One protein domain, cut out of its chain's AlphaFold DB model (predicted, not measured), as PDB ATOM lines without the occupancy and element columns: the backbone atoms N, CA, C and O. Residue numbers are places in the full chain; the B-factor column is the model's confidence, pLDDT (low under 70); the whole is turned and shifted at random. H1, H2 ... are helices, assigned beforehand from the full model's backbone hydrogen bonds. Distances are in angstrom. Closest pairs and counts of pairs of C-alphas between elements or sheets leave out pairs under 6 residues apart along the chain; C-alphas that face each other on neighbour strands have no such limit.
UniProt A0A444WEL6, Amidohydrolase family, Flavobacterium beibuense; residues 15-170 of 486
ATOM      1  N   LYS A  15    -111.434  18.367 -58.227       93.12
ATOM      2  CA  LYS A  15    -112.793  18.885 -58.480       93.12
ATOM      3  C   LYS A  15    -113.891  18.206 -57.654       93.12
ATOM      4  O   LYS A  15    -115.024  18.683 -57.662       93.12
ATOM      5  N   TYR A  16    -113.563  17.128 -56.949       94.38
ATOM      6  CA  TYR A  16    -114.461  16.369 -56.071       94.38
ATOM      7  C   TYR A  16    -114.292  16.767 -54.600       94.38
ATOM      8  O   TYR A  16    -114.860  16.120 -53.724       94.38
ATOM      9  N   LEU A  17    -113.468  17.782 -54.321       93.06
ATOM     10  CA  LEU A  17    -113.141  18.213 -52.971       93.06
ATOM     11  C   LEU A  17    -113.408  19.713 -52.792       93.06
ATOM     12  O   LEU A  17    -113.084  20.502 -53.686       93.06
ATOM     13  N   PRO A  18    -113.902  20.139 -51.618       92.44
ATOM     14  CA  PRO A  18    -114.002  21.541 -51.236       92.44
ATOM     15  C   PRO A  18    -112.637  22.037 -50.731       92.44
ATOM     16  O   PRO A  18    -112.459  22.263 -49.533       92.44
ATOM     17  N   VAL A  19    -111.648  22.149 -51.623       91.81
ATOM     18  CA  VAL A  19    -110.227  22.406 -51.299       91.81
ATOM     19  C   VAL A  19    -110.042  23.573 -50.325       91.81
ATOM     20  O   VAL A  19    -109.272  23.450 -49.372       91.81
ATOM     21  N   ALA A  20    -110.764  24.678 -50.499       91.62
ATOM     22  CA  ALA A  20    -110.696  25.824 -49.601       91.62
ATOM     23  C   ALA A  20    -111.146  25.461 -48.175       91.62
ATOM     24  O   ALA A  20    -110.479  25.819 -47.206       91.62
ATOM     25  N   GLY A  21    -112.228  24.691 -48.035       90.44
ATOM     26  CA  GLY A  21    -112.719  24.222 -46.737       90.44
ATOM     27  C   GLY A  21    -111.725  23.294 -46.039       90.44
ATOM     28  O   GLY A  21    -111.515  23.403 -44.831       90.44
ATOM     29  N   ILE A  22    -111.053  22.438 -46.814       89.38
ATOM     30  CA  ILE A  22    -109.987  21.554 -46.325       89.38
ATOM     31  C   ILE A  22    -108.806  22.378 -45.813       89.38
ATOM     32  O   ILE A  22    -108.346  22.170 -44.692       89.38
ATOM     33  N   LEU A  23    -108.336  23.345 -46.604       89.94
ATOM     34  CA  LEU A  23    -107.219  24.209 -46.225       89.94
ATOM     35  C   LEU A  23    -107.538  25.013 -44.967       89.94
ATOM     36  O   LEU A  23    -106.728  25.036 -44.046       89.94
ATOM     37  N   VAL A  24    -108.729  25.609 -44.880       89.56
ATOM     38  CA  VAL A  24    -109.161  26.303 -43.661       89.56
ATOM     39  C   VAL A  24    -109.178  25.334 -42.481       89.56
ATOM     40  O   VAL A  24    -108.650  25.666 -41.428       89.56
ATOM     41  N   ARG A  25    -109.709  24.116 -42.636       87.94
ATOM     42  CA  ARG A  25    -109.782  23.133 -41.542       87.94
ATOM     43  C   ARG A  25    -108.409  22.731 -41.009       87.94
ATOM     44  O   ARG A  25    -108.192  22.756 -39.798       87.94
ATOM     45  N   TYR A  26    -107.513  22.343 -41.909       86.38
ATOM     46  CA  TYR A  26    -106.246  21.699 -41.568       86.38
ATOM     47  C   TYR A  26    -105.092  22.689 -41.377       86.38
ATOM     48  O   TYR A  26    -104.122  22.364 -40.700       86.38
ATOM     49  N   ALA A  27    -105.198  23.908 -41.913       87.69
ATOM     50  CA  ALA A  27    -104.178  24.949 -41.774       87.69
ATOM     51  C   ALA A  27    -104.614  26.138 -40.893       87.69
ATOM     52  O   ALA A  27    -103.917  27.155 -40.835       87.69
ATOM     53  N   HIS A  28    -105.738  26.034 -40.174       83.62
ATOM     54  CA  HIS A  28    -106.158  27.038 -39.191       83.62
ATOM     55  C   HIS A  28    -105.147  27.169 -38.032       83.62
ATOM     56  O   HIS A  28    -104.767  26.149 -37.449       83.62
ATOM     57  N   PRO A  29    -104.821  28.391 -37.552       86.81
ATOM     58  CA  PRO A  29    -105.407  29.693 -37.916       86.81
ATOM     59  C   PRO A  29    -104.671  30.431 -39.045       86.81
ATOM     60  O   PRO A  29    -104.947  31.602 -39.297       86.81
ATOM     61  N   PHE A  30    -103.687  29.798 -39.679       88.19
ATOM     62  CA  PHE A  30    -102.749  30.485 -40.565       88.19
ATOM     63  C   PHE A  30    -103.390  30.842 -41.907       88.19
ATOM     64  O   PHE A  30    -103.298  31.986 -42.356       88.19
ATOM     65  N   VAL A  31    -104.081  29.879 -42.516       90.81
ATOM     66  CA  VAL A  31    -104.777  30.066 -43.792       90.81
ATOM     67  C   VAL A  31    -106.196  30.561 -43.527       90.81
ATOM     68  O   VAL A  31    -107.025  29.840 -42.976       90.81
ATOM     69  N   SER A  32    -106.470  31.804 -43.922       91.94
ATOM     70  CA  SER A  32    -107.811  32.386 -43.861       91.94
ATOM     71  C   SER A  32    -108.689  31.903 -45.022       91.94
ATOM     72  O   SER A  32    -108.159  31.416 -46.029       91.94
ATOM     73  N   PRO A  33    -110.020  32.096 -44.953       91.75
ATOM     74  CA  PRO A  33    -110.912  31.781 -46.066       91.75
ATOM     75  C   PRO A  33    -110.507  32.444 -47.391       91.75
ATOM     76  O   PRO A  33    -110.558  31.792 -48.431       91.75
ATOM     77  N   ARG A  34    -110.045  33.706 -47.383       92.31
ATOM     78  CA  ARG A  34    -109.632  34.401 -48.618       92.31
ATOM     79  C   ARG A  34    -108.401  33.758 -49.251       92.31
ATOM     80  O   ARG A  34    -108.396  33.505 -50.454       92.31
ATOM     81  N   ILE A  35    -107.388  33.439 -48.441       94.75
ATOM     82  CA  ILE A  35    -106.189  32.726 -48.905       94.75
ATOM     83  C   ILE A  35    -106.578  31.343 -49.444       94.75
ATOM     84  O   ILE A  35    -106.123  30.943 -50.516       94.75
ATOM     85  N   ALA A  36    -107.457  30.625 -48.742       93.31
ATOM     86  CA  ALA A  36    -107.910  29.299 -49.142       93.31
ATOM     87  C   ALA A  36    -108.652  29.306 -50.491       93.31
ATOM     88  O   ALA A  36    -108.359  28.469 -51.343       93.31
ATOM     89  N   PHE A  37    -109.560  30.263 -50.722       92.56
ATOM     90  CA  PHE A  37    -110.261  30.401 -52.007       92.56
ATOM     91  C   PHE A  37    -109.334  30.801 -53.154       92.56
ATOM     92  O   PHE A  37    -109.507  30.310 -54.272       92.56
ATOM     93  N   ALA A  38    -108.334  31.649 -52.896       93.75
ATOM     94  CA  ALA A  38    -107.316  31.962 -53.893       93.75
ATOM     95  C   ALA A  38    -106.565  30.694 -54.327       93.75
ATOM     96  O   ALA A  38    -106.451  30.428 -55.524       93.75
ATOM     97  N   ILE A  39    -106.122  29.874 -53.366       93.19
ATOM     98  CA  ILE A  39    -105.453  28.596 -53.650       93.19
ATOM     99  C   ILE A  39    -106.395  27.651 -54.403       93.19
ATOM    100  O   ILE A  39    -106.019  27.138 -55.452       93.19
ATOM    101  N   GLU A  40    -107.624  27.446 -53.924       92.31
ATOM    102  CA  GLU A  40    -108.602  26.577 -54.589       92.31
ATOM    103  C   GLU A  40    -108.808  26.974 -56.054       92.31
ATOM    104  O   GLU A  40    -108.717  26.119 -56.934       92.31
ATOM    105  N   LYS A  41    -109.009  28.263 -56.352       90.31
ATOM    106  CA  LYS A  41    -109.167  28.737 -57.735       90.31
ATOM    107  C   LYS A  41    -107.949  28.447 -58.602       90.31
ATOM    108  O   LYS A  41    -108.117  27.973 -59.727       90.31
ATOM    109  N   LEU A  42    -106.750  28.709 -58.083       90.31
ATOM    110  CA  LEU A  42    -105.491  28.430 -58.776       90.31
ATOM    111  C   LEU A  42    -105.334  26.927 -59.063       90.31
ATOM    112  O   LEU A  42    -104.895  26.546 -60.145       90.31
ATOM    113  N   LEU A  43    -105.744  26.058 -58.134       87.69
ATOM    114  CA  LEU A  43    -105.616  24.605 -58.278       87.69
ATOM    115  C   LEU A  43    -106.701  23.982 -59.175       87.69
ATOM    116  O   LEU A  43    -106.391  23.208 -60.090       87.69
ATOM    117  N   ILE A  44    -107.972  24.309 -58.931       86.12
ATOM    118  CA  ILE A  44    -109.145  23.694 -59.575       86.12
ATOM    119  C   ILE A  44    -109.211  24.030 -61.061       86.12
ATOM    120  O   ILE A  44    -109.578  23.182 -61.880       86.12
ATOM    121  N   ARG A  45    -108.823  25.250 -61.434       80.94
ATOM    122  CA  ARG A  45    -108.884  25.709 -62.822       80.94
ATOM    123  C   ARG A  45    -107.925  24.959 -63.751       80.94
ATOM    124  O   ARG A  45    -108.247  24.756 -64.915       80.94
ATOM    125  N   HIS A  46    -106.813  24.459 -63.226       76.12
ATOM    126  CA  HIS A  46    -105.879  23.608 -63.972       76.12
ATOM    127  C   HIS A  46    -106.079  22.116 -63.703       76.12
ATOM    128  O   HIS A  46    -105.309  21.290 -64.184       76.12
ATOM    129  N   THR A  47    -107.126  21.752 -62.961       84.56
ATOM    130  CA  THR A  47    -107.481  20.351 -62.767       84.56
ATOM    131  C   THR A  47    -108.177  19.826 -64.020       84.56
ATOM    132  O   THR A  47    -109.242  20.316 -64.414       84.56
ATOM    133  N   GLY A  48    -107.588  18.816 -64.654       82.50
ATOM    134  CA  GLY A  48    -108.163  18.114 -65.793       82.50
ATOM    135  C   GLY A  48    -109.532  17.515 -65.469       82.50
ATOM    136  O   GLY A  48    -109.915  17.341 -64.314       82.50
ATOM    137  N   SER A  49    -110.316  17.216 -66.498       84.56
ATOM    138  CA  SER A  49    -111.504  16.385 -66.329       84.56
ATOM    139  C   SER A  49    -111.774  15.607 -67.598       84.56
ATOM    140  O   SER A  49    -111.792  16.185 -68.686       84.56
ATOM    141  N   THR A  50    -112.036  14.314 -67.448       82.75
ATOM    142  CA  THR A  50    -112.452  13.440 -68.552       82.75
ATOM    143  C   THR A  50    -113.790  13.886 -69.162       82.75
ATOM    144  O   THR A  50    -114.090  13.559 -70.307       82.75
ATOM    145  N   TYR A  51    -114.580  14.680 -68.434       78.94
ATOM    146  CA  TYR A  51    -115.966  15.024 -68.774       78.94
ATOM    147  C   TYR A  51    -116.147  16.468 -69.267       78.94
ATOM    148  O   TYR A  51    -117.272  16.953 -69.380       78.94
ATOM    149  N   ALA A  52    -115.051  17.162 -69.594       60.09
ATOM    150  CA  ALA A  52    -115.044  18.568 -70.010       60.09
ATOM    151  C   ALA A  52    -115.993  18.894 -71.188       60.09
ATOM    152  O   ALA A  52    -116.590  19.969 -71.212       60.09
ATOM    153  N   ALA A  53    -116.188  17.962 -72.130       47.78
ATOM    154  CA  ALA A  53    -117.063  18.142 -73.295       47.78
ATOM    155  C   ALA A  53    -118.574  18.042 -72.985       47.78
ATOM    156  O   ALA A  53    -119.390  18.499 -73.783       47.78
ATOM    157  N   ALA A  54    -118.960  17.473 -71.836       45.75
ATOM    158  CA  ALA A  54    -120.357  17.296 -71.425       45.75
ATOM    159  C   ALA A  54    -120.895  18.456 -70.558       45.75
ATOM    160  O   ALA A  54    -122.028  18.406 -70.081       45.75
ATOM    161  N   MET A  55    -120.094  19.505 -70.336       45.78
ATOM    162  CA  MET A  55    -120.466  20.632 -69.480       45.78
ATOM    163  C   MET A  55    -121.492  21.569 -70.148       45.78
ATOM    164  O   MET A  55    -121.312  21.937 -71.313       45.78
ATOM    165  N   PRO A  56    -122.529  22.042 -69.422       38.22
ATOM    166  CA  PRO A  56    -123.475  23.027 -69.934       38.22
ATOM    167  C   PRO A  56    -122.767  24.276 -70.472       38.22
ATOM    168  O   PRO A  56    -121.848  24.816 -69.843       38.22
ATOM    169  N   VAL A  57    -123.222  24.754 -71.632       35.56
ATOM    170  CA  VAL A  57    -122.723  25.970 -72.289       35.56
ATOM    171  C   VAL A  57    -122.922  27.162 -71.342       35.56
ATOM    172  O   VAL A  57    -124.024  27.677 -71.195       35.56
ATOM    173  N   GLY A  58    -121.850  27.552 -70.649       39.19
ATOM    174  CA  GLY A  58    -121.860  28.560 -69.579       39.19
ATOM    175  C   GLY A  58    -120.738  28.352 -68.555       39.19
ATOM    176  O   GLY A  58    -120.172  29.324 -68.067       39.19
ATOM    177  N   LYS A  59    -120.319  27.096 -68.328       42.47
ATOM    178  CA  LYS A  59    -119.066  26.726 -67.632       42.47
ATOM    179  C   LYS A  59    -117.919  26.451 -68.628       42.47
ATOM    180  O   LYS A  59    -117.061  25.612 -68.372       42.47
ATOM    181  N   LYS A  60    -117.912  27.104 -69.800       34.03
ATOM    182  CA  LYS A  60    -116.865  26.906 -70.822       34.03
ATOM    183  C   LYS A  60    -115.522  27.421 -70.293       34.03
ATOM    184  O   LYS A  60    -115.211  28.600 -70.417       34.03
ATOM    185  N   MET A  61    -114.732  26.529 -69.708       38.62
ATOM    186  CA  MET A  61    -113.298  26.727 -69.562       38.62
ATOM    187  C   MET A  61    -112.634  26.431 -70.902       38.62
ATOM    188  O   MET A  61    -112.970  25.458 -71.575       38.62
ATOM    189  N   VAL A  62    -111.708  27.303 -71.290       33.28
ATOM    190  CA  VAL A  62    -110.800  27.072 -72.409       33.28
ATOM    191  C   VAL A  62    -109.859  25.957 -71.965       33.28
ATOM    192  O   VAL A  62    -108.891  26.203 -71.255       33.28
ATOM    193  N   PHE A  63    -110.199  24.718 -72.300       36.41
ATOM    194  CA  PHE A  63    -109.242  23.625 -72.256       36.41
ATOM    195  C   PHE A  63    -108.382  23.737 -73.506       36.41
ATOM    196  O   PHE A  63    -108.903  23.762 -74.619       36.41
ATOM    197  N   ASP A  64    -107.072  23.796 -73.323       34.12
ATOM    198  CA  ASP A  64    -106.176  23.295 -74.346       34.12
ATOM    199  C   ASP A  64    -106.006  21.799 -74.064       34.12
ATOM    200  O   ASP A  64    -105.332  21.387 -73.120       34.12
ATOM    201  N   GLU A  65    -106.710  20.979 -74.849       36.16
ATOM    202  CA  GLU A  65    -106.663  19.512 -74.775       36.16
ATOM    203  C   GLU A  65    -105.225  18.973 -74.915       36.16
ATOM    204  O   GLU A  65    -104.950  17.854 -74.490       36.16
ATOM    205  N   ASN A  66    -104.283  19.781 -75.423       34.84
ATOM    206  CA  ASN A  66    -102.890  19.385 -75.612       34.84
ATOM    207  C   ASN A  66    -101.971  19.628 -74.400       34.84
ATOM    208  O   ASN A  66    -100.857  19.100 -74.392       34.84
ATOM    209  N   THR A  67    -102.363  20.406 -73.379       36.75
ATOM    210  CA  THR A  67    -101.415  20.834 -72.317       36.75
ATOM    211  C   THR A  67    -101.510  20.091 -70.984       36.75
ATOM    212  O   THR A  67    -100.561  20.162 -70.201       36.75
ATOM    213  N   LEU A  68    -102.563  19.306 -70.733       41.22
ATOM    214  CA  LEU A  68    -102.702  18.491 -69.508       41.22
ATOM    215  C   LEU A  68    -102.568  16.976 -69.739       41.22
ATOM    216  O   LEU A  68    -102.580  16.215 -68.775       41.22
ATOM    217  N   ASP A  69    -102.341  16.542 -70.983       41.38
ATOM    218  CA  ASP A  69    -102.026  15.149 -71.339       41.38
ATOM    219  C   ASP A  69    -100.518  14.843 -71.240       41.38
ATOM    220  O   ASP A  69     -99.943  14.040 -71.980       41.38
ATOM    221  N   ARG A  70     -99.822  15.502 -70.304       49.53
ATOM    222  CA  ARG A  70     -98.484  15.055 -69.919       49.53
ATOM    223  C   ARG A  70     -98.679  13.775 -69.128       49.53
ATOM    224  O   ARG A  70     -99.015  13.837 -67.948       49.53
ATOM    225  N   SER A  71     -98.480  12.624 -69.775       50.28
ATOM    226  CA  SER A  71     -98.309  11.352 -69.067       50.28
ATOM    227  C   SER A  71     -97.472  11.597 -67.810       50.28
ATOM    228  O   SER A  71     -96.389  12.186 -67.883       50.28
ATOM    229  N   ILE A  72     -98.019  11.246 -66.645       58.78
ATOM    230  CA  ILE A  72     -97.324  11.421 -65.373       58.78
ATOM    231  C   ILE A  72     -96.030  10.622 -65.497       58.78
ATOM    232  O   ILE A  72     -96.051   9.394 -65.620       58.78
ATOM    233  N   GLY A  73     -94.906  11.338 -65.573       54.84
ATOM    234  CA  GLY A  73     -93.604  10.724 -65.770       54.84
ATOM    235  C   GLY A  73     -93.343   9.710 -64.661       54.84
ATOM    236  O   GLY A  73     -93.748   9.917 -63.518       54.84
ATOM    237  N   SER A  74     -92.635   8.625 -64.977       55.34
ATOM    238  CA  SER A  74     -92.292   7.564 -64.015       55.34
ATOM    239  C   SER A  74     -91.553   8.056 -62.766       55.34
ATOM    240  O   SER A  74     -91.442   7.319 -61.792       55.34
ATOM    241  N   ASP A  75     -91.050   9.290 -62.791       60.91
ATOM    242  CA  ASP A  75     -90.302   9.912 -61.708       60.91
ATOM    243  C   ASP A  75     -91.118  10.937 -60.901       60.91
ATOM    244  O   ASP A  75     -90.537  11.589 -60.038       60.91
ATOM    245  N   PHE A  76     -92.439  11.083 -61.111       70.06
ATOM    246  CA  PHE A  76     -93.266  12.033 -60.340       70.06
ATOM    247  C   PHE A  76     -93.114  11.833 -58.826       70.06
ATOM    248  O   PHE A  76     -92.907  12.781 -58.073       70.06
ATOM    249  N   LEU A  77     -93.120  10.575 -58.377       64.69
ATOM    250  CA  LEU A  77     -92.923  10.237 -56.968       64.69
ATOM    251  C   LEU A  77     -91.512  10.553 -56.457       64.69
ATOM    252  O   LEU A  77     -91.352  10.788 -55.262       64.69
ATOM    253  N   LYS A  78     -90.519  10.633 -57.345       68.25
ATOM    254  CA  LYS A  78     -89.130  10.993 -57.024       68.25
ATOM    255  C   LYS A  78     -88.875  12.499 -57.089       68.25
ATOM    256  O   LYS A  78     -87.766  12.935 -56.784       68.25
ATOM    257  N   MET A  79     -89.852  13.299 -57.520       73.94
ATOM    258  CA  MET A  79     -89.713  14.751 -57.520       73.94
ATOM    259  C   MET A  79     -89.655  15.252 -56.078       73.94
ATOM    260  O   MET A  79     -90.550  14.983 -55.273       73.94
ATOM    261  N   ASP A  80     -88.598  16.000 -55.771       82.94
ATOM    262  CA  ASP A  80     -88.518  16.763 -54.536       82.94
ATOM    263  C   ASP A  80     -89.601  17.856 -54.492       82.94
ATOM    264  O   ASP A  80     -90.200  18.242 -55.507       82.94
ATOM    265  N   PHE A  81     -89.854  18.371 -53.290       83.88
ATOM    266  CA  PHE A  81     -90.866  19.400 -53.078       83.88
ATOM    267  C   PHE A  81     -90.600  20.672 -53.900       83.88
ATOM    268  O   PHE A  81     -91.541  21.293 -54.394       83.88
ATOM    269  N   TYR A  82     -89.333  21.040 -54.112       87.00
ATOM    270  CA  TYR A  82     -88.972  22.223 -54.892       87.00
ATOM    271  C   TYR A  82     -89.451  22.108 -56.346       87.00
ATOM    272  O   TYR A  82     -90.076  23.035 -56.869       87.00
ATOM    273  N   ARG A  83     -89.226  20.957 -56.990       84.94
ATOM    274  CA  ARG A  83     -89.687  20.686 -58.359       84.94
ATOM    275  C   ARG A  83     -91.207  20.657 -58.455       84.94
ATOM    276  O   ARG A  83     -91.751  21.247 -59.383       84.94
ATOM    277  N   ILE A  84     -91.880  20.009 -57.503       83.44
ATOM    278  CA  ILE A  84     -93.349  19.959 -57.438       83.44
ATOM    279  C   ILE A  84     -93.933  21.368 -57.319       83.44
ATOM    280  O   ILE A  84     -94.820  21.726 -58.090       83.44
ATOM    281  N   LYS A  85     -93.402  22.187 -56.405       89.12
ATOM    282  CA  LYS A  85     -93.826  23.578 -56.225       89.12
ATOM    283  C   LYS A  85     -93.639  24.387 -57.505       89.12
ATOM    284  O   LYS A  85     -94.561  25.077 -57.925       89.12
ATOM    285  N   LYS A  86     -92.469  24.296 -58.150       88.44
ATOM    286  CA  LYS A  86     -92.208  25.011 -59.410       88.44
ATOM    287  C   LYS A  86     -93.154  24.578 -60.522       88.44
ATOM    288  O   LYS A  86     -93.668  25.433 -61.232       88.44
ATOM    289  N   ASP A  87     -93.397  23.280 -60.667       83.50
ATOM    290  CA  ASP A  87     -94.328  22.765 -61.672       83.50
ATOM    291  C   ASP A  87     -95.767  23.227 -61.399       83.50
ATOM    292  O   ASP A  87     -96.456  23.657 -62.320       83.50
ATOM    293  N   LEU A  88     -96.186  23.241 -60.130       84.12
ATOM    294  CA  LEU A  88     -97.486  23.760 -59.713       84.12
ATOM    295  C   LEU A  88     -97.637  25.263 -59.991       84.12
ATOM    296  O   LEU A  88     -98.650  25.694 -60.526       84.12
ATOM    297  N   VAL A  89     -96.634  26.071 -59.653       88.31
ATOM    298  CA  VAL A  89     -96.667  27.521 -59.895       88.31
ATOM    299  C   VAL A  89     -96.654  27.822 -61.391       88.31
ATOM    300  O   VAL A  89     -97.341  28.738 -61.831       88.31
ATOM    301  N   ASN A  90     -95.897  27.061 -62.185       85.06
ATOM    302  CA  ASN A  90     -95.784  27.263 -63.630       85.06
ATOM    303  C   ASN A  90     -96.988  26.733 -64.423       85.06
ATOM    304  O   ASN A  90     -97.169  27.152 -65.564       85.06
ATOM    305  N   SER A  91     -97.794  25.827 -63.861       78.38
ATOM    306  CA  SER A  91     -99.002  25.326 -64.531       78.38
ATOM    307  C   SER A  91    -100.134  26.354 -64.560       78.38
ATOM    308  O   SER A  91    -101.005  26.269 -65.424       78.38
ATOM    309  N   VAL A  92    -100.094  27.346 -63.664       82.25
ATOM    310  CA  VAL A  92    -101.068  28.438 -63.593       82.25
ATOM    311  C   VAL A  92    -100.835  29.448 -64.719       82.25
ATOM    312  O   VAL A  92     -99.707  29.909 -64.896       82.25
ATOM    313  N   SER A  93    -101.862  29.855 -65.467       82.31
ATOM    314  CA  SER A  93    -101.708  30.909 -66.481       82.31
ATOM    315  C   SER A  93    -101.899  32.308 -65.881       82.31
ATOM    316  O   SER A  93    -102.401  32.485 -64.772       82.31
ATOM    317  N   ASP A  94    -101.490  33.342 -66.609       83.75
ATOM    318  CA  ASP A  94    -101.662  34.727 -66.152       83.75
ATOM    319  C   ASP A  94    -103.145  35.123 -66.028       83.75
ATOM    320  O   ASP A  94    -103.500  35.988 -65.225       83.75
ATOM    321  N   PHE A  95    -104.037  34.439 -66.757       82.81
ATOM    322  CA  PHE A  95    -105.477  34.652 -66.657       82.81
ATOM    323  C   PHE A  95    -105.993  34.390 -65.236       82.81
ATOM    324  O   PHE A  95    -106.818  35.153 -64.735       82.81
ATOM    325  N   GLU A  96    -105.526  33.344 -64.558       84.56
ATOM    326  CA  GLU A  96    -105.979  33.004 -63.206       84.56
ATOM    327  C   GLU A  96    -105.603  34.085 -62.188       84.56
ATOM    328  O   GLU A  96    -106.402  34.408 -61.311       84.56
ATOM    329  N   PHE A  97    -104.439  34.717 -62.353       87.50
ATOM    330  CA  PHE A  97    -104.004  35.841 -61.519       87.50
ATOM    331  C   PHE A  97    -104.809  37.128 -61.755       87.50
ATOM    332  O   PHE A  97    -104.681  38.084 -60.990       87.50
ATOM    333  N   SER A  98    -105.655  37.170 -62.789       84.38
ATOM    334  CA  SER A  98    -106.596  38.273 -63.017       84.38
ATOM    335  C   SER A  98    -107.910  38.138 -62.234       84.38
ATOM    336  O   SER A  98    -108.694  39.089 -62.208       84.38
ATOM    337  N   ASP A  99    -108.164  36.988 -61.593       86.19
ATOM    338  CA  ASP A  99    -109.368  36.766 -60.788       86.19
ATOM    339  C   ASP A  99    -109.310  37.589 -59.483       86.19
ATOM    340  O   ASP A  99    -108.345  37.454 -58.722       86.19
ATOM    341  N   PRO A 100    -110.328  38.417 -59.177       87.62
ATOM    342  CA  PRO A 100    -110.316  39.263 -57.985       87.62
ATOM    343  C   PRO A 100    -110.141  38.495 -56.671       87.62
ATOM    344  O   PRO A 100    -109.414  38.959 -55.800       87.62
ATOM    345  N   GLN A 101    -110.723  37.298 -56.529       88.12
ATOM    346  CA  GLN A 101    -110.577  36.513 -55.295       88.12
ATOM    347  C   GLN A 101    -109.163  35.943 -55.152       88.12
ATOM    348  O   GLN A 101    -108.653  35.835 -54.038       88.12
ATOM    349  N   VAL A 102    -108.512  35.608 -56.272       91.62
ATOM    350  CA  VAL A 102    -107.096  35.214 -56.268       91.62
ATOM    351  C   VAL A 102    -106.232  36.386 -55.811       91.62
ATOM    352  O   VAL A 102    -105.381  36.214 -54.940       91.62
ATOM    353  N   GLN A 103    -106.474  37.583 -56.348       91.62
ATOM    354  CA  GLN A 103    -105.734  38.789 -55.970       91.62
ATOM    355  C   GLN A 103    -105.940  39.147 -54.497       91.62
ATOM    356  O   GLN A 103    -104.962  39.362 -53.790       91.62
ATOM    357  N   GLU A 104    -107.182  39.150 -54.015       92.12
ATOM    358  CA  GLU A 104    -107.511  39.422 -52.612       92.12
ATOM    359  C   GLU A 104    -106.806  38.453 -51.656       92.12
ATOM    360  O   GLU A 104    -106.206  38.890 -50.674       92.12
ATOM    361  N   GLY A 105    -106.821  37.147 -51.947       94.62
ATOM    362  CA  GLY A 105    -106.139  36.160 -51.111       94.62
ATOM    363  C   GLY A 105    -104.614  36.297 -51.135       94.62
ATOM    364  O   GLY A 105    -103.977  36.190 -50.088       94.62
ATOM    365  N   LEU A 106    -104.012  36.580 -52.297       95.56
ATOM    366  CA  LEU A 106    -102.563  36.806 -52.400       95.56
ATOM    367  C   LEU A 106    -102.122  38.110 -51.721       95.56
ATOM    368  O   LEU A 106    -101.045  38.143 -51.128       95.56
ATOM    369  N   LEU A 107    -102.942  39.160 -51.770       94.50
ATOM    370  CA  LEU A 107    -102.686  40.412 -51.058       94.50
ATOM    371  C   LEU A 107    -102.813  40.241 -49.542       94.50
ATOM    372  O   LEU A 107    -101.963  40.734 -48.809       94.50
ATOM    373  N   GLU A 108    -103.804  39.485 -49.062       95.19
ATOM    374  CA  GLU A 108    -103.894  39.168 -47.632       95.19
ATOM    375  C   GLU A 108    -102.682  38.346 -47.164       95.19
ATOM    376  O   GLU A 108    -102.123  38.595 -46.093       95.19
ATOM    377  N   PHE A 109    -102.236  37.380 -47.974       96.25
ATOM    378  CA  PHE A 109    -100.979  36.682 -47.718       96.25
ATOM    379  C   PHE A 109     -99.797  37.656 -47.663       96.25
ATOM    380  O   PHE A 109     -99.006  37.577 -46.727       96.25
ATOM    381  N   GLN A 110     -99.680  38.578 -48.622       96.31
ATOM    382  CA  GLN A 110     -98.613  39.579 -48.646       96.31
ATOM    383  C   GLN A 110     -98.581  40.402 -47.354       96.31
ATOM    384  O   GLN A 110     -97.515  40.543 -46.763       96.31
ATOM    385  N   GLU A 111     -99.726  40.904 -46.885       95.56
ATOM    386  CA  GLU A 111     -99.818  41.663 -45.630       95.56
ATOM    387  C   GLU A 111     -99.314  40.846 -44.431       95.56
ATOM    388  O   GLU A 111     -98.482  41.319 -43.652       95.56
ATOM    389  N   LYS A 112     -99.762  39.588 -44.312       95.31
ATOM    390  CA  LYS A 112     -99.308  38.668 -43.257       95.31
ATOM    391  C   LYS A 112     -97.809  38.376 -43.364       95.31
ATOM    392  O   LYS A 112     -97.103  38.407 -42.361       95.31
ATOM    393  N   ALA A 113     -97.316  38.108 -44.568       95.69
ATOM    394  CA  ALA A 113     -95.924  37.760 -44.814       95.69
ATOM    395  C   ALA A 113     -94.972  38.938 -44.555       95.69
ATOM    396  O   ALA A 113     -93.893  38.723 -44.006       95.69
ATOM    397  N   LEU A 114     -95.368  40.171 -44.890       96.19
ATOM    398  CA  LEU A 114     -94.617  41.387 -44.554       96.19
ATOM    399  C   LEU A 114     -94.561  41.600 -43.038       96.19
ATOM    400  O   LEU A 114     -93.483  41.830 -42.494       96.19
ATOM    401  N   ALA A 115     -95.690  41.443 -42.339       95.62
ATOM    402  CA  ALA A 115     -95.742  41.564 -40.880       95.62
ATOM    403  C   ALA A 115     -94.837  40.544 -40.162       95.62
ATOM    404  O   ALA A 115     -94.306  40.821 -39.087       95.62
ATOM    405  N   GLU A 116     -94.630  39.374 -40.767       95.31
ATOM    406  CA  GLU A 116     -93.745  38.322 -40.262       95.31
ATOM    407  C   GLU A 116     -92.288  38.434 -40.758       95.31
ATOM    408  O   GLU A 116     -91.461  37.600 -40.392       95.31
ATOM    409  N   ASN A 117     -91.946  39.446 -41.567       94.94
ATOM    410  CA  ASN A 117     -90.658  39.568 -42.269       94.94
ATOM    411  C   ASN A 117     -90.308  38.339 -43.138       94.94
ATOM    412  O   ASN A 117     -89.135  38.014 -43.330       94.94
ATOM    413  N   PHE A 118     -91.318  37.632 -43.651       95.50
ATOM    414  CA  PHE A 118     -91.149  36.460 -44.514       95.50
ATOM    415  C   PHE A 118     -90.857  36.842 -45.975       95.50
ATOM    416  O   PHE A 118     -90.156  36.117 -46.681       95.50
ATOM    417  N   ILE A 119     -91.371  37.991 -46.419       95.12
ATOM    418  CA  ILE A 119     -91.037  38.630 -47.702       95.12
ATOM    419  C   ILE A 119     -90.589  40.073 -47.460       95.12
ATOM    420  O   ILE A 119     -90.870  40.648 -46.407       95.12
ATOM    421  N   SER A 120     -89.905  40.668 -48.436       92.94
ATOM    422  CA  SER A 120     -89.505  42.081 -48.399       92.94
ATOM    423  C   SER A 120     -90.506  43.003 -49.107       92.94
ATOM    424  O   SER A 120     -91.181  42.593 -50.048       92.94
ATOM    425  N   GLU A 121     -90.535  44.288 -48.736       90.00
ATOM    426  CA  GLU A 121     -91.319  45.327 -49.441       90.00
ATOM    427  C   GLU A 121     -90.973  45.427 -50.941       90.00
ATOM    428  O   GLU A 121     -91.809  45.778 -51.766       90.00
ATOM    429  N   LEU A 122     -89.751  45.059 -51.342       86.12
ATOM    430  CA  LEU A 122     -89.354  45.029 -52.757       86.12
ATOM    431  C   LEU A 122     -90.086  43.935 -53.553       86.12
ATOM    432  O   LEU A 122     -90.297  44.079 -54.762       86.12
ATOM    433  N   GLU A 123     -90.468  42.847 -52.885       86.19
ATOM    434  CA  GLU A 123     -91.237  41.743 -53.463       86.19
ATOM    435  C   GLU A 123     -92.743  42.038 -53.496       86.19
ATOM    436  O   GLU A 123     -93.472  41.348 -54.213       86.19
ATOM    437  N   ALA A 124     -93.206  43.074 -52.791       86.31
ATOM    438  CA  ALA A 124     -94.616  43.417 -52.712       86.31
ATOM    439  C   ALA A 124     -95.202  43.821 -54.079       86.31
ATOM    440  O   ALA A 124     -94.576  44.464 -54.941       86.31
ATOM    441  N   VAL A 125     -96.451  43.417 -54.281       86.44
ATOM    442  CA  VAL A 125     -97.327  43.856 -55.359       86.44
ATOM    443  C   VAL A 125     -98.048  45.114 -54.897       86.44
ATOM    444  O   VAL A 125     -98.724  45.120 -53.868       86.44
ATOM    445  N   HIS A 126     -97.931  46.171 -55.699       83.88
ATOM    446  CA  HIS A 126     -98.682  47.409 -55.536       83.88
ATOM    447  C   HIS A 126     -99.468  47.664 -56.817       83.88
ATOM    448  O   HIS A 126     -98.886  47.725 -57.901       83.88
ATOM    449  N   PHE A 127    -100.784  47.804 -56.683       76.44
ATOM    450  CA  PHE A 127    -101.661  48.183 -57.784       76.44
ATOM    451  C   PHE A 127    -101.699  49.717 -57.915       76.44
ATOM    452  O   PHE A 127    -101.712  50.406 -56.891       76.44
ATOM    453  N   PRO A 128    -101.699  50.281 -59.137       67.81
ATOM    454  CA  PRO A 128    -101.851  51.723 -59.341       67.81
ATOM    455  C   PRO A 128    -103.168  52.257 -58.759       67.81
ATOM    456  O   PRO A 128    -104.194  51.589 -58.832       67.81
ATOM    457  N   ALA A 129    -103.139  53.466 -58.190       59.19
ATOM    458  CA  ALA A 129    -104.242  54.041 -57.406       59.19
ATOM    459  C   ALA A 129    -105.558  54.271 -58.188       59.19
ATOM    460  O   ALA A 129    -106.611  54.453 -57.582       59.19
ATOM    461  N   ASP A 130    -105.500  54.281 -59.517       58.12
ATOM    462  CA  ASP A 130    -106.599  54.496 -60.464       58.12
ATOM    463  C   ASP A 130    -107.117  53.201 -61.117       58.12
ATOM    464  O   ASP A 130    -108.163  53.199 -61.773       58.12
ATOM    465  N   ALA A 131    -106.433  52.080 -60.895       52.22
ATOM    466  CA  ALA A 131    -106.894  50.758 -61.274       52.22
ATOM    467  C   ALA A 131    -107.621  50.148 -60.070       52.22
ATOM    468  O   ALA A 131    -106.991  49.660 -59.136       52.22
ATOM    469  N   GLY A 132    -108.961  50.142 -60.068       55.69
ATOM    470  CA  GLY A 132    -109.685  49.214 -59.186       55.69
ATOM    471  C   GLY A 132    -109.151  47.783 -59.370       55.69
ATOM    472  O   GLY A 132    -108.485  47.517 -60.368       55.69
ATOM    473  N   LEU A 133    -109.435  46.857 -58.441       53.44
ATOM    474  CA  LEU A 133    -109.197  45.413 -58.632       53.44
ATOM    475  C   LEU A 133    -109.789  44.998 -59.991       53.44
ATOM    476  O   LEU A 133    -110.987  44.753 -60.011       53.44
ATOM    477  N   LEU A 134    -109.039  45.054 -61.110       49.72
ATOM    478  CA  LEU A 134    -109.371  44.560 -62.460       49.72
ATOM    479  C   LEU A 134    -108.397  45.048 -63.571       49.72
ATOM    480  O   LEU A 134    -108.175  46.239 -63.772       49.72
ATOM    481  N   LYS A 135    -107.992  44.085 -64.419       52.12
ATOM    482  CA  LYS A 135    -107.562  44.214 -65.837       52.12
ATOM    483  C   LYS A 135    -106.173  44.774 -66.185       52.12
ATOM    484  O   LYS A 135    -105.994  45.226 -67.314       52.12
ATOM    485  N   GLN A 136    -105.161  44.693 -65.327       52.34
ATOM    486  CA  GLN A 136    -103.799  44.944 -65.820       52.34
ATOM    487  C   GLN A 136    -103.216  43.691 -66.470       52.34
ATOM    488  O   GLN A 136    -102.875  42.729 -65.797       52.34
ATOM    489  N   THR A 137    -103.092  43.733 -67.797       56.47
ATOM    490  CA  THR A 137    -102.260  42.832 -68.605       56.47
ATOM    491  C   THR A 137    -100.782  43.234 -68.526       56.47
ATOM    492  O   THR A 137    -100.092  43.250 -69.543       56.47
ATOM    493  N   ASP A 138    -100.311  43.665 -67.353       72.38
ATOM    494  CA  ASP A 138     -98.900  43.987 -67.152       72.38
ATOM    495  C   ASP A 138     -98.179  42.704 -66.739       72.38
ATOM    496  O   ASP A 138     -98.359  42.195 -65.627       72.38
ATOM    497  N   GLU A 139     -97.358  42.181 -67.649       81.06
ATOM    498  CA  GLU A 139     -96.520  41.000 -67.426       81.06
ATOM    499  C   GLU A 139     -95.711  41.104 -66.123       81.06
ATOM    500  O   GLU A 139     -95.471  40.100 -65.448       81.06
ATOM    501  N   ASN A 140     -95.316  42.314 -65.712       85.12
ATOM    502  CA  ASN A 140     -94.588  42.523 -64.469       85.12
ATOM    503  C   ASN A 140     -95.445  42.222 -63.230       85.12
ATOM    504  O   ASN A 140     -94.947  41.628 -62.270       85.12
ATOM    505  N   ILE A 141     -96.726  42.595 -63.244       86.31
ATOM    506  CA  ILE A 141     -97.649  42.331 -62.133       86.31
ATOM    507  C   ILE A 141     -97.970  40.847 -62.059       86.31
ATOM    508  O   ILE A 141     -97.873  40.275 -60.974       86.31
ATOM    509  N   PHE A 142     -98.265  40.197 -63.187       88.06
ATOM    510  CA  PHE A 142     -98.490  38.748 -63.197       88.06
ATOM    511  C   PHE A 142     -97.266  37.976 -62.716       88.06
ATOM    512  O   PHE A 142     -97.395  37.066 -61.897       88.06
ATOM    513  N   ARG A 143     -96.062  38.399 -63.115       90.12
ATOM    514  CA  ARG A 143     -94.815  37.838 -62.589       90.12
ATOM    515  C   ARG A 143     -94.713  37.989 -61.069       90.12
ATOM    516  O   ARG A 143     -94.340  37.032 -60.396       90.12
ATOM    517  N   LYS A 144     -95.048  39.157 -60.512       91.38
ATOM    518  CA  LYS A 144     -95.029  39.354 -59.056       91.38
ATOM    519  C   LYS A 144     -96.113  38.538 -58.337       91.38
ATOM    520  O   LYS A 144     -95.804  37.926 -57.322       91.38
ATOM    521  N   LEU A 145     -97.337  38.461 -58.863       92.38
ATOM    522  CA  LEU A 145     -98.413  37.638 -58.289       92.38
ATOM    523  C   LEU A 145     -98.057  36.146 -58.305       92.38
ATOM    524  O   LEU A 145     -98.268  35.447 -57.316       92.38
ATOM    525  N   ARG A 146     -97.435  35.669 -59.385       93.62
ATOM    526  CA  ARG A 146     -96.903  34.306 -59.481       93.62
ATOM    527  C   ARG A 146     -95.823  34.040 -58.436       93.62
ATOM    528  O   ARG A 146     -95.854  32.999 -57.782       93.62
ATOM    529  N   ASN A 147     -94.911  34.992 -58.232       94.50
ATOM    530  CA  ASN A 147     -93.912  34.901 -57.168       94.50
ATOM    531  C   ASN A 147     -94.569  34.890 -55.779       94.50
ATOM    532  O   ASN A 147     -94.167  34.093 -54.937       94.50
ATOM    533  N   LEU A 148     -95.601  35.708 -55.536       95.44
ATOM    534  CA  LEU A 148     -96.359  35.667 -54.280       95.44
ATOM    535  C   LEU A 148     -97.037  34.316 -54.067       95.44
ATOM    536  O   LEU A 148     -97.005  33.811 -52.953       95.44
ATOM    537  N   PHE A 149     -97.602  33.700 -55.107       95.38
ATOM    538  CA  PHE A 149     -98.177  32.360 -54.985       95.38
ATOM    539  C   PHE A 149     -97.117  31.312 -54.623       95.38
ATOM    540  O   PHE A 149     -97.342  30.480 -53.744       95.38
ATOM    541  N   GLU A 150     -95.929  31.386 -55.226       95.25
ATOM    542  CA  GLU A 150     -94.814  30.522 -54.834       95.25
ATOM    543  C   GLU A 150     -94.410  30.733 -53.366       95.25
ATOM    544  O   GLU A 150     -94.237  29.761 -52.626       95.25
ATOM    545  N   ARG A 151     -94.308  31.994 -52.928       95.88
ATOM    546  CA  ARG A 151     -94.006  32.351 -51.535       95.88
ATOM    547  C   ARG A 151     -95.102  31.897 -50.576       95.88
ATOM    548  O   ARG A 151     -94.778  31.465 -49.476       95.88
ATOM    549  N   LEU A 152     -96.368  31.952 -50.982       95.31
ATOM    550  CA  LEU A 152     -97.498  31.466 -50.196       95.31
ATOM    551  C   LEU A 152     -97.377  29.963 -49.939       95.31
ATOM    552  O   LEU A 152     -97.542  29.529 -48.801       95.31
ATOM    553  N   ILE A 153     -97.035  29.172 -50.959       93.50
ATOM    554  CA  ILE A 153     -96.810  27.728 -50.798       93.50
ATOM    555  C   ILE A 153     -95.693  27.467 -49.779       93.50
ATOM    556  O   ILE A 153     -95.880  26.673 -48.855       93.50
ATOM    557  N   ASP A 154     -94.556  28.163 -49.907       93.62
ATOM    558  CA  ASP A 154     -93.450  28.039 -48.949       93.62
ATOM    559  C   ASP A 154     -93.891  28.426 -47.535       93.62
ATOM    560  O   ASP A 154     -93.630  27.693 -46.582       93.62
ATOM    561  N   TRP A 155     -94.599  29.547 -47.403       94.38
ATOM    562  CA  TRP A 155     -95.086  30.052 -46.127       94.38
ATOM    563  C   TRP A 155     -95.993  29.041 -45.431       94.38
ATOM    564  O   TRP A 155     -95.741  28.715 -44.273       94.38
ATOM    565  N   ILE A 156     -96.980  28.465 -46.122       91.75
ATOM    566  CA  ILE A 156     -97.866  27.453 -45.522       91.75
ATOM    567  C   ILE A 156     -97.054  26.236 -45.060       91.75
ATOM    568  O   ILE A 156     -97.272  25.756 -43.948       91.75
ATOM    569  N   CYS A 157     -96.071  25.781 -45.842       90.50
ATOM    570  CA  CYS A 157     -95.193  24.679 -45.441       90.50
ATOM    571  C   CYS A 157     -94.333  24.994 -44.203       90.50
ATOM    572  O   CYS A 157     -93.938  24.068 -43.499       90.50
ATOM    573  N   THR A 158     -94.067  26.270 -43.894       91.00
ATOM    574  CA  THR A 158     -93.431  26.644 -42.613       91.00
ATOM    575  C   THR A 158     -94.388  26.600 -41.423       91.00
ATOM    576  O   THR A 158     -93.942  26.452 -40.287       91.00
ATOM    577  N   LYS A 159     -95.698  26.744 -41.659       89.56
ATOM    578  CA  LYS A 159     -96.723  26.811 -40.606       89.56
ATOM    579  C   LYS A 159     -97.352  25.459 -40.302       89.56
ATOM    580  O   LYS A 159     -97.736  25.210 -39.163       89.56
ATOM    581  N   VAL A 160     -97.479  24.605 -41.314       85.06
ATOM    582  CA  VAL A 160     -98.171  23.321 -41.218       85.06
ATOM    583  C   VAL A 160     -97.214  22.207 -41.607       85.06
ATOM    584  O   VAL A 160     -96.787  22.096 -42.758       85.06
ATOM    585  N   LYS A 161     -96.887  21.371 -40.618       77.44
ATOM    586  CA  LYS A 161     -96.087  20.162 -40.813       77.44
ATOM    587  C   LYS A 161     -96.759  19.282 -41.879       77.44
ATOM    588  O   LYS A 161     -97.979  19.230 -41.945       77.44
ATOM    589  N   GLU A 162     -95.965  18.626 -42.723       77.19
ATOM    590  CA  GLU A 162     -96.430  17.680 -43.759       77.19
ATOM    591  C   GLU A 162     -97.244  18.293 -44.920       77.19
ATOM    592  O   GLU A 162     -97.538  17.596 -45.892       77.19
ATOM    593  N   MET A 163     -97.501  19.610 -44.931       82.94
ATOM    594  CA  MET A 163     -98.182  20.286 -46.049       82.94
ATOM    595  C   MET A 163     -97.459  20.119 -47.397       82.94
ATOM    596  O   MET A 163     -98.091  20.108 -48.454       82.94
ATOM    597  N   SER A 164     -96.140  19.913 -47.387       79.12
ATOM    598  CA  SER A 164     -95.376  19.591 -48.596       79.12
ATOM    599  C   SER A 164     -95.886  18.331 -49.303       79.12
ATOM    600  O   SER A 164     -95.918  18.291 -50.536       79.12
ATOM    601  N   ASN A 165     -96.322  17.323 -48.539       76.75
ATOM    602  CA  ASN A 165     -96.876  16.081 -49.077       76.75
ATOM    603  C   ASN A 165     -98.256  16.337 -49.695       76.75
ATOM    604  O   ASN A 165     -98.529  15.866 -50.798       76.75
ATOM    605  N   TYR A 166     -99.077  17.174 -49.056       79.38
ATOM    606  CA  TYR A 166    -100.373  17.580 -49.597       79.38
ATOM    607  C   TYR A 166    -100.251  18.380 -50.891       79.38
ATOM    608  O   TYR A 166    -101.009  18.122 -51.815       79.38
ATOM    609  N   PHE A 167     -99.280  19.288 -51.039       82.12
ATOM    610  CA  PHE A 167     -99.075  19.984 -52.319       82.12
ATOM    611  C   PHE A 167     -98.620  19.044 -53.442       82.12
ATOM    612  O   PHE A 167     -99.049  19.202 -54.588       82.12
ATOM    613  N   LYS A 168     -97.795  18.037 -53.127       80.75
ATOM    614  CA  LYS A 168     -97.451  16.963 -54.073       80.75
ATOM    615  C   LYS A 168     -98.687  16.170 -54.479       80.75
ATOM    616  O   LYS A 168     -98.893  15.928 -55.669       80.75
ATOM    617  N   TRP A 169     -99.534  15.833 -53.514       83.94
ATOM    618  CA  TRP A 169    -100.799  15.161 -53.767       83.94
ATOM    619  C   TRP A 169    -101.770  16.034 -54.572       83.94
ATOM    620  O   TRP A 169    -102.250  15.589 -55.605       83.94
ATOM    621  N   PHE A 170    -101.978  17.306 -54.222       85.75
ATOM    622  CA  PHE A 170    -102.793  18.253 -54.992       85.75
ATOM    623  C   PHE A 170    -102.325  18.349 -56.436       85.75
ATOM    624  O   PHE A 170    -103.142  18.282 -57.351       85.75
TER     625      PHE A 170
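What this domain is: This is residues 15 to 170 of the 486 residues of the protein "Amidohydrolase family" of Flavobacterium beibuense (UniProt A0A444WEL6). A cluster of crossed helices is built on one long helix, H5: H3 packs on it running the opposite way, H4 crosses it, and the short H6 folds back from its end to pack on H3. H2 packs across H4 and near H5, H1, the helix whose centre is farthest from the mean of the C-alphas, packs on H2, and two long links with no named element loop out on opposite sides of this body, residues 54 to 59 and 70 to 75 of the first sticking out. The printed part has 156 residues with six named helices, H1 to H6 in chain order, and no named strand; the class is all helix, with 78 residues in helices. The whole is compact, with a radius of gyration of the C-alphas of 16.1 A and spans of 43 by 39 by 27 A.

Where its parts are: H5, the longest helix, takes residues 139 to 159, 30.3 A from C-alpha 139 at (-96.520, 41.000, -67.426) to C-alpha 159 at (-96.723, 26.811, -40.606). H4 is residues 100 to 115, 22.6 A, and H3 is residues 81 to 91, 15.2 A. H2 is residues 33 to 45, 17.9 A. H1 is residues 19 to 27, 11.6 A, beginning at C-alpha 19 (-110.227, 22.406, -51.299). H6 is residues 163 to 170, 10.3 A, ending at C-alpha 170 (-102.793, 18.253, -54.992).

How they stand to each other: H5 is the hub, touching three helices. With residues 146 to 153 alone it touches H3, opposite ways at a shallow tilt of 34 degrees, only just short of steep; their closest C-alphas, of Val 89 and Glu 150, are 6.2 A apart. H4 touches H5 at a steep tilt of 59 degrees, the same way, the closest C-alphas being those of Leu 106 and Leu 148, 6.6 A apart. H5 and H6 only just touch, only at the corner by their link, with 3 pairs of C-alphas within 8 A, the closest those of Cys 157 and Met 163 at 5.3 A. H6 touches H3 at a steep tilt of 44 degrees, closest at the C-alphas of Ile 84 and Lys 168, 6.1 A. H2 touches H4 at a steep tilt of 51 degrees, opposite ways, with the C-alphas of Ala 38 and Val 102 closest at 4.0 A; H2 and H5 are near each other. H1 touches H2 at a steep tilt of 46 degrees, opposite ways, closest at the C-alphas of Ala 20 and Ala 36, 4.5 A. Among the pairs that are apart are H1 and H4, and H4 and H6. In the six helices every O i to N i+4 pair is within hydrogen-bond range.

The domain as a whole: The two C-alphas farthest apart, of Ser 74 and Asp 130, are 49.2 A from each other. The printed part has no cut. The links H2 to H3, 35 residues, and H4 to H5, 23 residues, are long. Mean pLDDT of the printed part is 79.0; residues 52 to 75, 77 to 78 and 128 to 137 are under 70.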